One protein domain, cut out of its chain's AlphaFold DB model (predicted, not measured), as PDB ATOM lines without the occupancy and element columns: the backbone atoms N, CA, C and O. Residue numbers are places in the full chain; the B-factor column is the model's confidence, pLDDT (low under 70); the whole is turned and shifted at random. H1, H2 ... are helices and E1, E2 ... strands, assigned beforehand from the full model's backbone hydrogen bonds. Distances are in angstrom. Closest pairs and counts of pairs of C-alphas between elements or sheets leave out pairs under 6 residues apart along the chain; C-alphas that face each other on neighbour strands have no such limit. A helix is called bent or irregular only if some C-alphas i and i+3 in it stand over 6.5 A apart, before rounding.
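Overview. This is residues 7 to 96 of the 133 residues of the protein "DnaI_N domain-containing protein" of Thermoactinomyces mirandus (UniProt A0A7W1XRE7). A long, kinked helix, H3, runs through the middle, with the two-stranded hairpin of E1 and E2 packed along it and the short helix H2 near both H3 and E1, where the C-alphas of Phe 32 and Leu 82 are 6.9 A apart. H1 meets H3 with its last turns, while its residues 7 to 15 stick out as a free arm; beyond the far end of H3, a long loop, residues 64 to 77, folds back to the hairpin. The printed part has 90 residues, with three named helices and two named strands in the order H1, H2, H3, E1, E2; the sheet, E1 - E2, is antiparallel and the class is mixed, helices and strands. The whole is only just compact, close to loose, with a radius of gyration of the C-alphas of 14.6 A and spans of 42 by 35 by 22 A.

Along the chain. Find C-alpha 7 at (-24.191, 4.796, -51.662); from there H1 runs through residues 7 to 24, 26.1 A long. After a tight link, look for H2 at residues 27 to 35, 12.1 A. A short link leads to H3, residues 42 to 63, which starts at C-alpha 42 at (-29.770, 9.181, -25.727) and is 27.5 A long. H3 has a kink of 74 degrees near residue 49 and is irregular: C-alphas 47 and 50 are 7.4 A apart. Past a long link, E1 covers residues 78 to 85, 18.4 A, and bends by 68 degrees at residue 82. A tight link then leads to E2, residues 88 to 94, 18.1 A, which ends at C-alpha 94 at (-41.796, 35.024, -26.561).

Arrangement. H1 touches H3 with residues 20 to 23 alone, at a steep tilt of 64 degrees, the same way; the closest C-alphas are those of Ala 20 and Leu 49, 6.4 A. H2 and H3 are close but not clearly touching, Val 29 to Leu 52 being the closest C-alphas at 7.8 A. Look next at H3 and E1, whose closest C-alphas, of Tyr 55 and Pro 80, are 5.9 A apart. E1 and E2 form a hairpin, antiparallel at 146 degrees; N 81 and O 91 are 2.8 A apart and N 91 and O 81 2.9 A, within hydrogen-bond range. H1 is apart from both strands. In H1 and H2 every O i to N i+4 pair is within hydrogen-bond range; in H3 13 of 18 are.

Size, cuts and confidence. The two C-alphas farthest apart are those of Ala 7 and Thr 96, 47.1 A. Without residues 7 to 15, the body spans 39 by 28 by 19 A. The printed part has no cut, and its long link is H3 to E1. The mean pLDDT of the printed part is 87.1; residues 7 to 13 and residue 15 are under 70.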
ATOM      1  N   ALA A   7     -25.260   3.821 -51.926       55.34
ATOM      2  CA  ALA A   7     -24.191   4.796 -51.662       55.34
ATOM      3  C   ALA A   7     -24.710   6.134 -51.095       55.34
ATOM      4  O   ALA A   7     -24.160   6.642 -50.117       55.34
ATOM      5  N   ASN A   8     -25.809   6.665 -51.644       53.34
ATOM      6  CA  ASN A   8     -26.401   7.936 -51.200       53.34
ATOM      7  C   ASN A   8     -26.996   7.846 -49.788       53.34
ATOM      8  O   ASN A   8     -26.837   8.766 -48.985       53.34
ATOM      9  N   ASN A   9     -27.598   6.703 -49.443       58.25
ATOM     10  CA  ASN A   9     -28.122   6.452 -48.100       58.25
ATOM     11  C   ASN A   9     -26.991   6.417 -47.050       58.25
ATOM     12  O   ASN A   9     -27.106   7.005 -45.974       58.25
ATOM     13  N   LYS A  10     -25.843   5.816 -47.401       59.91
ATOM     14  CA  LYS A  10     -24.662   5.683 -46.529       59.91
ATOM     15  C   LYS A  10     -23.922   7.009 -46.289       59.91
ATOM     16  O   LYS A  10     -23.343   7.209 -45.222       59.91
ATOM     17  N   ILE A  11     -23.929   7.916 -47.268       62.91
ATOM     18  CA  ILE A  11     -23.357   9.270 -47.138       62.91
ATOM     19  C   ILE A  11     -24.232  10.129 -46.215       62.91
ATOM     20  O   ILE A  11     -23.711  10.770 -45.300       62.91
ATOM     21  N   SER A  12     -25.555  10.076 -46.403       64.88
ATOM     22  CA  SER A  12     -26.526  10.792 -45.568       64.88
ATOM     23  C   SER A  12     -26.456  10.352 -44.098       64.88
ATOM     24  O   SER A  12     -26.337  11.188 -43.202       64.88
ATOM     25  N   THR A  13     -26.387   9.041 -43.831       69.50
ATOM     26  CA  THR A  13     -26.248   8.511 -42.458       69.50
ATOM     27  C   THR A  13     -24.947   8.941 -41.780       69.50
ATOM     28  O   THR A  13     -24.981   9.375 -40.630       69.50
ATOM     29  N   LYS A  14     -23.807   8.924 -42.484       73.50
ATOM     30  CA  LYS A  14     -22.530   9.405 -41.920       73.50
ATOM     31  C   LYS A  14     -22.558  10.894 -41.552       73.50
ATOM     32  O   LYS A  14     -21.971  11.279 -40.538       73.50
ATOM     33  N   MET A  15     -23.206  11.736 -42.363       66.88
ATOM     34  CA  MET A  15     -23.362  13.165 -42.053       66.88
ATOM     35  C   MET A  15     -24.254  13.388 -40.830       66.88
ATOM     36  O   MET A  15     -23.887  14.168 -39.947       66.88
ATOM     37  N   ILE A  16     -25.374  12.664 -40.746       72.19
ATOM     38  CA  ILE A  16     -26.282  12.701 -39.594       72.19
ATOM     39  C   ILE A  16     -25.542  12.287 -38.316       72.19
ATOM     40  O   ILE A  16     -25.644  12.981 -37.307       72.19
ATOM     41  N   ASP A  17     -24.728  11.230 -38.358       80.50
ATOM     42  CA  ASP A  17     -23.970  10.760 -37.192       80.50
ATOM     43  C   ASP A  17     -22.905  11.771 -36.734       80.50
ATOM     44  O   ASP A  17     -22.691  11.964 -35.533       80.50
ATOM     45  N   LYS A  18     -22.235  12.453 -37.673       83.00
ATOM     46  CA  LYS A  18     -21.279  13.521 -37.338       83.00
ATOM     47  C   LYS A  18     -21.986  14.698 -36.666       83.00
ATOM     48  O   LYS A  18     -21.502  15.203 -35.656       83.00
ATOM     49  N   GLN A  19     -23.128  15.114 -37.204       81.31
ATOM     50  CA  GLN A  19     -23.921  16.208 -36.650       81.31
ATOM     51  C   GLN A  19     -24.499  15.853 -35.274       81.31
ATOM     52  O   GLN A  19     -24.429  16.669 -34.355       81.31
ATOM     53  N   ALA A  20     -24.974  14.619 -35.097       84.62
ATOM     54  CA  ALA A  20     -25.450  14.104 -33.817       84.62
ATOM     55  C   ALA A  20     -24.376  14.198 -32.728       84.62
ATOM     56  O   ALA A  20     -24.644  14.706 -31.640       84.62
ATOM     57  N   LYS A  21     -23.137  13.792 -33.039       86.62
ATOM     58  CA  LYS A  21     -21.999  13.898 -32.110       86.62
ATOM     59  C   LYS A  21     -21.724  15.335 -31.680       86.62
ATOM     60  O   LYS A  21     -21.370  15.555 -30.527       86.62
ATOM     61  N   THR A  22     -21.863  16.303 -32.584       88.81
ATOM     62  CA  THR A  22     -21.674  17.722 -32.251       88.81
ATOM     63  C   THR A  22     -22.795  18.236 -31.352       88.81
ATOM     64  O   THR A  22     -22.518  18.857 -30.331       88.81
ATOM     65  N   ILE A  23     -24.052  17.924 -31.681       89.62
ATOM     66  CA  ILE A  23     -25.226  18.340 -30.896       89.62
ATOM     67  C   ILE A  23     -25.164  17.768 -29.478       89.62
ATOM     68  O   ILE A  23     -25.375  18.496 -28.512       89.62
ATOM     69  N   MET A  24     -24.819  16.486 -29.339       87.81
ATOM     70  CA  MET A  24     -24.727  15.810 -28.040       87.81
ATOM     71  C   MET A  24     -23.596  16.333 -27.146       87.81
ATOM     72  O   MET A  24     -23.611  16.074 -25.950       87.81
ATOM     73  N   LYS A  25     -22.627  17.073 -27.699       90.06
ATOM     74  CA  LYS A  25     -21.561  17.738 -26.932       90.06
ATOM     75  C   LYS A  25     -21.906  19.176 -26.551       90.06
ATOM     76  O   LYS A  25     -21.144  19.805 -25.822       90.06
ATOM     77  N   HIS A  26     -23.014  19.719 -27.054       91.69
ATOM     78  CA  HIS A  26     -23.376  21.103 -26.791       91.69
ATOM     79  C   HIS A  26     -23.766  21.282 -25.310       91.69
ATOM     80  O   HIS A  26     -24.633  20.541 -24.843       91.69
ATOM     81  N   PRO A  27     -23.223  22.274 -24.571       92.19
ATOM     82  CA  PRO A  27     -23.437  22.404 -23.125       92.19
ATOM     83  C   PRO A  27     -24.910  22.427 -22.699       92.19
ATOM     84  O   PRO A  27     -25.285  21.737 -21.758       92.19
ATOM     85  N   TYR A  28     -25.769  23.160 -23.421       91.00
ATOM     86  CA  TYR A  28     -27.212  23.184 -23.134       91.00
ATOM     87  C   TYR A  28     -27.897  21.827 -23.329       91.00
ATOM     88  O   TYR A  28     -28.783  21.479 -22.557       91.00
ATOM     89  N   VAL A  29     -27.484  21.054 -24.341       90.12
ATOM     90  CA  VAL A  29     -28.044  19.722 -24.603       90.12
ATOM     91  C   VAL A  29     -27.557  18.748 -23.540       90.12
ATOM     92  O   VAL A  29     -28.367  18.030 -22.971       90.12
ATOM     93  N   VAL A  30     -26.261  18.768 -23.216       91.12
ATOM     94  CA  VAL A  30     -25.689  17.945 -22.142       91.12
ATOM     95  C   VAL A  30     -26.414  18.214 -20.830       91.12
ATOM     96  O   VAL A  30     -26.909  17.275 -20.220       91.12
ATOM     97  N   LYS A  31     -26.544  19.486 -20.435       92.25
ATOM     98  CA  LYS A  31     -27.254  19.865 -19.212       92.25
ATOM     99  C   LYS A  31     -28.691  19.343 -19.207       92.25
ATOM    100  O   LYS A  31     -29.092  18.698 -18.253       92.25
ATOM    101  N   PHE A  32     -29.434  19.548 -20.294       91.12
ATOM    102  CA  PHE A  32     -30.804  19.051 -20.404       91.12
ATOM    103  C   PHE A  32     -30.899  17.527 -20.249       91.12
ATOM    104  O   PHE A  32     -31.817  17.042 -19.598       91.12
ATOM    105  N   LEU A  33     -29.951  16.771 -20.807       89.50
ATOM    106  CA  LEU A  33     -29.924  15.319 -20.640       89.50
ATOM    107  C   LEU A  33     -29.570  14.901 -19.219       89.50
ATOM    108  O   LEU A  33     -30.155  13.942 -18.739       89.50
ATOM    109  N   LEU A  34     -28.648  15.605 -18.556       90.06
ATOM    110  CA  LEU A  34     -28.322  15.368 -17.148       90.06
ATOM    111  C   LEU A  34     -29.527  15.642 -16.238       90.06
ATOM    112  O   LEU A  34     -29.795  14.858 -15.335       90.06
ATOM    113  N   ASP A  35     -30.273  16.709 -16.516       90.88
ATOM    114  CA  ASP A  35     -31.439  17.104 -15.724       90.88
ATOM    115  C   ASP A  35     -32.645  16.159 -15.935       90.88
ATOM    116  O   ASP A  35     -33.554  16.147 -15.114       90.88
ATOM    117  N   ASN A  36     -32.672  15.373 -17.023       88.31
ATOM    118  CA  ASN A  36     -33.813  14.527 -17.414       88.31
ATOM    119  C   ASN A  36     -33.403  13.072 -17.717       88.31
ATOM    120  O   ASN A  36     -34.001  12.425 -18.579       88.31
ATOM    121  N   GLN A  37     -32.372  12.546 -17.044       84.19
ATOM    122  CA  GLN A  37     -31.838  11.199 -17.314       84.19
ATOM    123  C   GLN A  37     -32.858  10.073 -17.101       84.19
ATOM    124  O   GLN A  37     -32.772   9.045 -17.768       84.19
ATOM    125  N   GLU A  38     -33.812  10.261 -16.186       84.94
ATOM    126  CA  GLU A  38     -34.858   9.274 -15.888       84.94
ATOM    127  C   GLU A  38     -35.950   9.235 -16.969       84.94
ATOM    128  O   GLU A  38     -36.546   8.188 -17.215       84.94
ATOM    129  N   GLU A  39     -36.182  10.356 -17.659       83.19
ATOM    130  CA  GLU A  39     -37.243  10.500 -18.663       83.19
ATOM    131  C   GLU A  39     -36.735  10.334 -20.102       83.19
ATOM    132  O   GLU A  39     -37.501   9.964 -20.997       83.19
ATOM    133  N   ILE A  40     -35.450  10.624 -20.351       82.81
ATOM    134  CA  ILE A  40     -34.877  10.689 -21.697       82.81
ATOM    135  C   ILE A  40     -33.581   9.894 -21.786       82.81
ATOM    136  O   ILE A  40     -32.548  10.243 -21.216       82.81
ATOM    137  N   THR A  41     -33.598   8.890 -22.657       75.94
ATOM    138  CA  THR A  41     -32.394   8.167 -23.074       75.94
ATOM    139  C   THR A  41     -31.770   8.777 -24.339       75.94
ATOM    140  O   THR A  41     -32.475   9.303 -25.208       75.94
ATOM    141  N   PRO A  42     -30.441   8.661 -24.533       71.69
ATOM    142  CA  PRO A  42     -29.770   9.181 -25.727       71.69
ATOM    143  C   PRO A  42     -30.313   8.636 -27.059       71.69
ATOM    144  O   PRO A  42     -30.287   9.335 -28.074       71.69
ATOM    145  N   SER A  43     -30.821   7.401 -27.075       74.38
ATOM    146  CA  SER A  43     -31.406   6.765 -28.264       74.38
ATOM    147  C   SER A  43     -32.735   7.405 -28.680       74.38
ATOM    148  O   SER A  43     -33.009   7.515 -29.878       74.38
ATOM    149  N   GLN A  44     -33.522   7.905 -27.720       78.06
ATOM    150  CA  GLN A  44     -34.794   8.594 -27.965       78.06
ATOM    151  C   GLN A  44     -34.617   9.984 -28.589       78.06
ATOM    152  O   GLN A  44     -35.564  10.510 -29.163       78.06
ATOM    153  N   LEU A  45     -33.413  10.570 -28.556       79.75
ATOM    154  CA  LEU A  45     -33.127  11.890 -29.144       79.75
ATOM    155  C   LEU A  45     -32.926  11.855 -30.655       79.75
ATOM    156  O   LEU A  45     -32.960  12.906 -31.297       79.75
ATOM    157  N   ARG A  46     -32.700  10.674 -31.241       82.19
ATOM    158  CA  ARG A  46     -32.376  10.537 -32.668       82.19
ATOM    159  C   ARG A  46     -33.410  11.212 -33.589       82.19
ATOM    160  O   ARG A  46     -32.985  11.954 -34.476       82.19
ATOM    161  N   PRO A  47     -34.733  11.067 -33.367       85.06
ATOM    162  CA  PRO A  47     -35.753  11.776 -34.145       85.06
ATOM    163  C   PRO A  47     -35.740  13.297 -33.924       85.06
ATOM    164  O   PRO A  47     -36.166  14.063 -34.786       85.06
ATOM    165  N   PHE A  48     -35.233  13.750 -32.777       86.50
ATOM    166  CA  PHE A  48     -35.190  15.158 -32.392       86.50
ATOM    167  C   PHE A  48     -33.888  15.858 -32.795       86.50
ATOM    168  O   PHE A  48     -33.786  17.065 -32.607       86.50
ATOM    169  N   LEU A  49     -32.913  15.167 -33.395       88.69
ATOM    170  CA  LEU A  49     -31.620  15.762 -33.768       88.69
ATOM    171  C   LEU A  49     -31.763  17.012 -34.640       88.69
ATOM    172  O   LEU A  49     -31.101  18.013 -34.386       88.69
ATOM    173  N   SER A  50     -32.661  16.992 -35.628       89.19
ATOM    174  CA  SER A  50     -32.918  18.170 -36.471       89.19
ATOM    175  C   SER A  50     -33.453  19.351 -35.649       89.19
ATOM    176  O   SER A  50     -32.980  20.481 -35.782       89.19
ATOM    177  N   LYS A  51     -34.377  19.067 -34.724       90.19
ATOM    178  CA  LYS A  51     -34.968  20.049 -33.809       90.19
ATOM    179  C   LYS A  51     -33.926  20.614 -32.830       90.19
ATOM    180  O   LYS A  51     -33.867  21.822 -32.636       90.19
ATOM    181  N   LEU A  52     -33.057  19.772 -32.269       92.25
ATOM    182  CA  LEU A  52     -31.968  20.188 -31.374       92.25
ATOM    183  C   LEU A  52     -30.912  21.029 -32.100       92.25
ATOM    184  O   LEU A  52     -30.401  22.002 -31.554       92.25
ATOM    185  N   ASN A  53     -30.613  20.687 -33.351       92.62
ATOM    186  CA  ASN A  53     -29.730  21.486 -34.190       92.62
ATOM    187  C   ASN A  53     -30.312  22.883 -34.455       92.62
ATOM    188  O   ASN A  53     -29.600  23.883 -34.391       92.62
ATOM    189  N   GLN A  54     -31.615  22.956 -34.739       93.69
ATOM    190  CA  GLN A  54     -32.314  24.228 -34.881       93.69
ATOM    191  C   GLN A  54     -32.308  25.024 -33.575       93.69
ATOM    192  O   GLN A  54     -32.000  26.209 -33.616       93.69
ATOM    193  N   TYR A  55     -32.560  24.370 -32.439       95.19
ATOM    194  CA  TYR A  55     -32.472  24.984 -31.113       95.19
ATOM    195  C   TYR A  55     -31.124  25.674 -30.884       95.19
ATOM    196  O   TYR A  55     -31.103  26.845 -30.524       95.19
ATOM    197  N   ILE A  56     -30.008  24.988 -31.154       94.06
ATOM    198  CA  ILE A  56     -28.663  25.562 -30.982       94.06
ATOM    199  C   ILE A  56     -28.480  26.803 -31.866       94.06
ATOM    200  O   ILE A  56     -28.084  27.853 -31.368       94.06
ATOM    201  N   ARG A  57     -28.831  26.716 -33.158       94.69
ATOM    202  CA  ARG A  57     -28.711  27.863 -34.077       94.69
ATOM    203  C   ARG A  57     -29.552  29.055 -33.634       94.69
ATOM    204  O   ARG A  57     -29.072  30.179 -33.659       94.69
ATOM    205  N   GLU A  58     -30.794  28.813 -33.224       95.88
ATOM    206  CA  GLU A  58     -31.698  29.877 -32.781       95.88
ATOM    207  C   GLU A  58     -31.247  30.513 -31.458       95.88
ATOM    208  O   GLU A  58     -31.478  31.702 -31.243       95.88
ATOM    209  N   LEU A  59     -30.552  29.772 -30.590       93.81
ATOM    210  CA  LEU A  59     -29.899  30.364 -29.424       93.81
ATOM    211  C   LEU A  59     -28.752  31.298 -29.812       93.81
ATOM    212  O   LEU A  59     -28.641  32.384 -29.242       93.81
ATOM    213  N   ASP A  60     -27.914  30.907 -30.771       94.06
ATOM    214  CA  ASP A  60     -26.815  31.758 -31.243       94.06
ATOM    215  C   ASP A  60     -27.345  33.010 -31.951       94.06
ATOM    216  O   ASP A  60     -26.935  34.128 -31.642       94.06
ATOM    217  N   HIS A  61     -28.366  32.851 -32.789       96.44
ATOM    218  CA  HIS A  61     -29.128  33.952 -33.375       96.44
ATOM    219  C   HIS A  61     -29.689  34.932 -32.333       96.44
ATOM    220  O   HIS A  61     -29.715  36.145 -32.560       96.44
ATOM    221  N   CYS A  62     -30.162  34.434 -31.186       95.44
ATOM    222  CA  CYS A  62     -30.660  35.286 -30.111       95.44
ATOM    223  C   CYS A  62     -29.558  36.138 -29.467       95.44
ATOM    224  O   CYS A  62     -29.860  37.264 -29.058       95.44
ATOM    225  N   LYS A  63     -28.309  35.652 -29.407       93.94
ATOM    226  CA  LYS A  63     -27.161  36.414 -28.874       93.94
ATOM    227  C   LYS A  63     -26.844  37.638 -29.735       93.94
ATOM    228  O   LYS A  63     -26.531  38.693 -29.197       93.94
ATOM    229  N   GLU A  64     -27.008  37.517 -31.050       94.44
ATOM    230  CA  GLU A  64     -26.720  38.576 -32.032       94.44
ATOM    231  C   GLU A  64     -27.998  39.197 -32.624       94.44
ATOM    232  O   GLU A  64     -28.027  39.683 -33.752       94.44
ATOM    233  N   CYS A  65     -29.102  39.169 -31.873       95.50
ATOM    234  CA  CYS A  65     -30.420  39.514 -32.400       95.50
ATOM    235  C   CYS A  65     -30.543  41.014 -32.766       95.50
ATOM    236  O   CYS A  65     -30.672  41.839 -31.849       95.50
ATOM    237  N   PRO A  66     -30.668  41.379 -34.063       96.56
ATOM    238  CA  PRO A  66     -30.633  42.770 -34.535       96.56
ATOM    239  C   PRO A  66     -31.925  43.553 -34.256       96.56
ATOM    240  O   PRO A  66     -31.992  44.756 -34.485       96.56
ATOM    241  N   GLY A  67     -32.981  42.881 -33.795       95.50
ATOM    242  CA  GLY A  67     -34.295  43.478 -33.574       95.50
ATOM    243  C   GLY A  67     -35.419  42.497 -33.888       95.50
ATOM    244  O   GLY A  67     -35.172  41.397 -34.379       95.50
ATOM    245  N   LEU A  68     -36.660  42.889 -33.589       95.62
ATOM    246  CA  LEU A  68     -37.834  42.051 -33.850       95.62
ATOM    247  C   LEU A  68     -38.116  41.915 -35.355       95.62
ATOM    248  O   LEU A  68     -38.364  40.813 -35.835       95.62
ATOM    249  N   GLU A  69     -38.014  43.016 -36.104       95.50
ATOM    250  CA  GLU A  69     -38.294  43.050 -37.548       95.50
ATOM    251  C   GLU A  69     -37.313  42.200 -38.361       95.50
ATOM    252  O   GLU A  69     -37.714  41.487 -39.279       95.50
ATOM    253  N   LYS A  70     -36.033  42.242 -37.975       96.50
ATOM    254  CA  LYS A  70     -34.926  41.513 -38.610       96.50
ATOM    255  C   LYS A  70     -34.508  40.273 -37.813       96.50
ATOM    256  O   LYS A  70     -33.362  39.847 -37.899       96.50
ATOM    257  N   CYS A  71     -35.401  39.719 -36.992       96.69
ATOM    258  CA  CYS A  71     -35.088  38.548 -36.176       96.69
ATOM    259  C   CYS A  71     -34.712  37.355 -37.086       96.69
ATOM    260  O   CYS A  71     -35.533  36.973 -37.919       96.69
ATOM    261  N   PRO A  72     -33.508  36.764 -36.934       96.00
ATOM    262  CA  PRO A  72     -33.026  35.695 -37.814       96.00
ATOM    263  C   PRO A  72     -33.561  34.301 -37.440       96.00
ATOM    264  O   PRO A  72     -33.267  33.322 -38.124       96.00
ATOM    265  N   ASN A  73     -34.338  34.184 -36.357       96.69
ATOM    266  CA  ASN A  73     -35.003  32.931 -35.995       96.69
ATOM    267  C   ASN A  73     -36.143  32.616 -36.960       96.69
ATOM    268  O   ASN A  73     -36.799  33.524 -37.475       96.69
ATOM    269  N   LEU A  74     -36.429  31.321 -37.134       94.00
ATOM    270  CA  LEU A  74     -37.523  30.869 -37.993       94.00
ATOM    271  C   LEU A  74     -38.860  31.472 -37.539       94.00
ATOM    272  O   LEU A  74     -39.642  31.963 -38.352       94.00
ATOM    273  N   MET A  75     -39.095  31.472 -36.225       95.31
ATOM    274  CA  MET A  75     -40.247  32.115 -35.607       95.31
ATOM    275  C   MET A  75     -39.834  33.470 -35.022       95.31
ATOM    276  O   MET A  75     -39.251  33.561 -33.941       95.31
ATOM    277  N   ARG A  76     -40.136  34.547 -35.755       96.81
ATOM    278  CA  ARG A  76     -39.757  35.917 -35.374       96.81
ATOM    279  C   ARG A  76     -40.340  36.307 -34.019       96.81
ATOM    280  O   ARG A  76     -41.542  36.203 -33.799       96.81
ATOM    281  N   GLY A  77     -39.479  36.798 -33.130       97.31
ATOM    282  CA  GLY A  77     -39.874  37.210 -31.783       97.31
ATOM    283  C   GLY A  77     -39.999  36.068 -30.774       97.31
ATOM    284  O   GLY A  77     -40.387  36.321 -29.636       97.31
ATOM    285  N   TYR A  78     -39.640  34.843 -31.160       97.62
ATOM    286  CA  TYR A  78     -39.624  33.683 -30.279       97.62
ATOM    287  C   TYR A  78     -38.219  33.094 -30.175       97.62
ATOM    288  O   TYR A  78     -37.374  33.267 -31.060       97.62
ATOM    289  N   TYR A  79     -37.976  32.403 -29.068       95.94
ATOM    290  CA  TYR A  79     -36.780  31.602 -28.858       95.94
ATOM    291  C   TYR A  79     -37.156  30.230 -28.289       95.94
ATOM    292  O   TYR A  79     -38.120  30.118 -27.518       95.94
ATOM    293  N   PRO A  80     -36.410  29.179 -28.651       95.31
ATOM    294  CA  PRO A  80     -36.708  27.836 -28.196       95.31
ATOM    295  C   PRO A  80     -36.111  27.574 -26.803       95.31
ATOM    296  O   PRO A  80     -35.036  28.061 -26.454       95.31
ATOM    297  N   SER A  81     -36.794  26.755 -26.005       93.62
ATOM    298  CA  SER A  81     -36.313  26.204 -24.732       93.62
ATOM    299  C   SER A  81     -36.488  24.692 -24.712       93.62
ATOM    300  O   SER A  81     -37.499  24.196 -25.215       93.62
ATOM    301  N   LEU A  82     -35.557  23.975 -24.082       92.44
ATOM    302  CA  LEU A  82     -35.681  22.534 -23.878       92.44
ATOM    303  C   LEU A  82     -36.582  22.242 -22.674       92.44
ATOM    304  O   LEU A  82     -36.337  22.763 -21.586       92.44
ATOM    305  N   LYS A  83     -37.626  21.437 -22.882       89.25
ATOM    306  CA  LYS A  83     -38.564  20.957 -21.854       89.25
ATOM    307  C   LYS A  83     -39.107  19.598 -22.263       89.25
ATOM    308  O   LYS A  83     -39.445  19.426 -23.431       89.25
ATOM    309  N   VAL A  84     -39.243  18.677 -21.315       86.25
ATOM    310  CA  VAL A  84     -39.939  17.407 -21.541       86.25
ATOM    311  C   VAL A  84     -41.428  17.639 -21.332       86.25
ATOM    312  O   VAL A  84     -41.860  18.000 -20.241       86.25
ATOM    313  N   TYR A  85     -42.223  17.515 -22.392       82.12
ATOM    314  CA  TYR A  85     -43.672  17.657 -22.281       82.12
ATOM    315  C   TYR A  85     -44.395  16.863 -23.366       82.12
ATOM    316  O   TYR A  85     -44.224  17.142 -24.553       82.12
ATOM    317  N   ALA A  86     -45.221  15.891 -22.965       79.38
ATOM    318  CA  ALA A  86     -46.094  15.118 -23.857       79.38
ATOM    319  C   ALA A  86     -45.385  14.590 -25.129       79.38
ATOM    320  O   ALA A  86     -45.891  14.724 -26.243       79.38
ATOM    321  N   GLY A  87     -44.169  14.050 -24.981       78.06
ATOM    322  CA  GLY A  87     -43.372  13.532 -26.103       78.06
ATOM    323  C   GLY A  87     -42.695  14.597 -26.981       78.06
ATOM    324  O   GLY A  87     -42.117  14.263 -28.015       78.06
ATOM    325  N   ASN A  88     -42.729  15.872 -26.588       81.25
ATOM    326  CA  ASN A  88     -41.973  16.958 -27.208       81.25
ATOM    327  C   ASN A  88     -40.829  17.421 -26.299       81.25
ATOM    328  O   ASN A  88     -40.939  17.371 -25.078       81.25
ATOM    329  N   LEU A  89     -39.738  17.883 -26.926       85.50
ATOM    330  CA  LEU A  89     -38.522  18.341 -26.238       85.50
ATOM    331  C   LEU A  89     -38.288  19.852 -26.329       85.50
ATOM    332  O   LEU A  89     -37.372  20.370 -25.698       85.50
ATOM    333  N   ILE A  90     -39.058  20.557 -27.162       90.06
ATOM    334  CA  ILE A  90     -38.851  21.977 -27.456       90.06
ATOM    335  C   ILE A  90     -40.159  22.728 -27.274       90.06
ATOM    336  O   ILE A  90     -41.190  22.345 -27.828       90.06
ATOM    337  N   THR A  91     -40.084  23.838 -26.555       92.44
ATOM    338  CA  THR A  91     -41.157  24.823 -26.426       92.44
ATOM    339  C   THR A  91     -40.658  26.172 -26.927       92.44
ATOM    340  O   THR A  91     -39.495  26.512 -26.718       92.44
ATOM    341  N   MET A  92     -41.526  26.944 -27.577       94.56
ATOM    342  CA  MET A  92     -41.223  28.309 -28.010       94.56
ATOM    343  C   MET A  92     -41.706  29.316 -26.971       94.56
ATOM    344  O   MET A  92     -42.852  29.251 -26.533       94.56
ATOM    345  N   ASN A  93     -40.855  30.277 -26.622       95.62
ATOM    346  CA  ASN A  93     -41.185  31.356 -25.695       95.62
ATOM    347  C   ASN A  93     -41.049  32.704 -26.400       95.62
ATOM    348  O   ASN A  93     -40.159  32.885 -27.231       95.62
ATOM    349  N   GLN A  94     -41.906  33.660 -26.051       97.62
ATOM    350  CA  GLN A  94     -41.796  35.024 -26.561       97.62
ATOM    351  C   GLN A  94     -40.542  35.701 -26.009       97.62
ATOM    352  O   GLN A  94     -40.280  35.651 -24.807       97.62
ATOM    353  N   CYS A  95     -39.784  36.370 -26.874       96.81
ATOM    354  CA  CYS A  95     -38.659  37.188 -26.445       96.81
ATOM    355  C   CYS A  95     -39.140  38.555 -25.938       96.81
ATOM    356  O   CYS A  95     -40.209  39.044 -26.314       96.81
ATOM    357  N   THR A  96     -38.312  39.221 -25.137       96.56
ATOM    358  CA  THR A  96     -38.631  40.527 -24.539       96.56
ATOM    359  C   THR A  96     -39.000  41.584 -25.581       96.56
ATOM    360  O   THR A  96     -39.894  42.393 -25.358       96.56
TER     361      THR A  96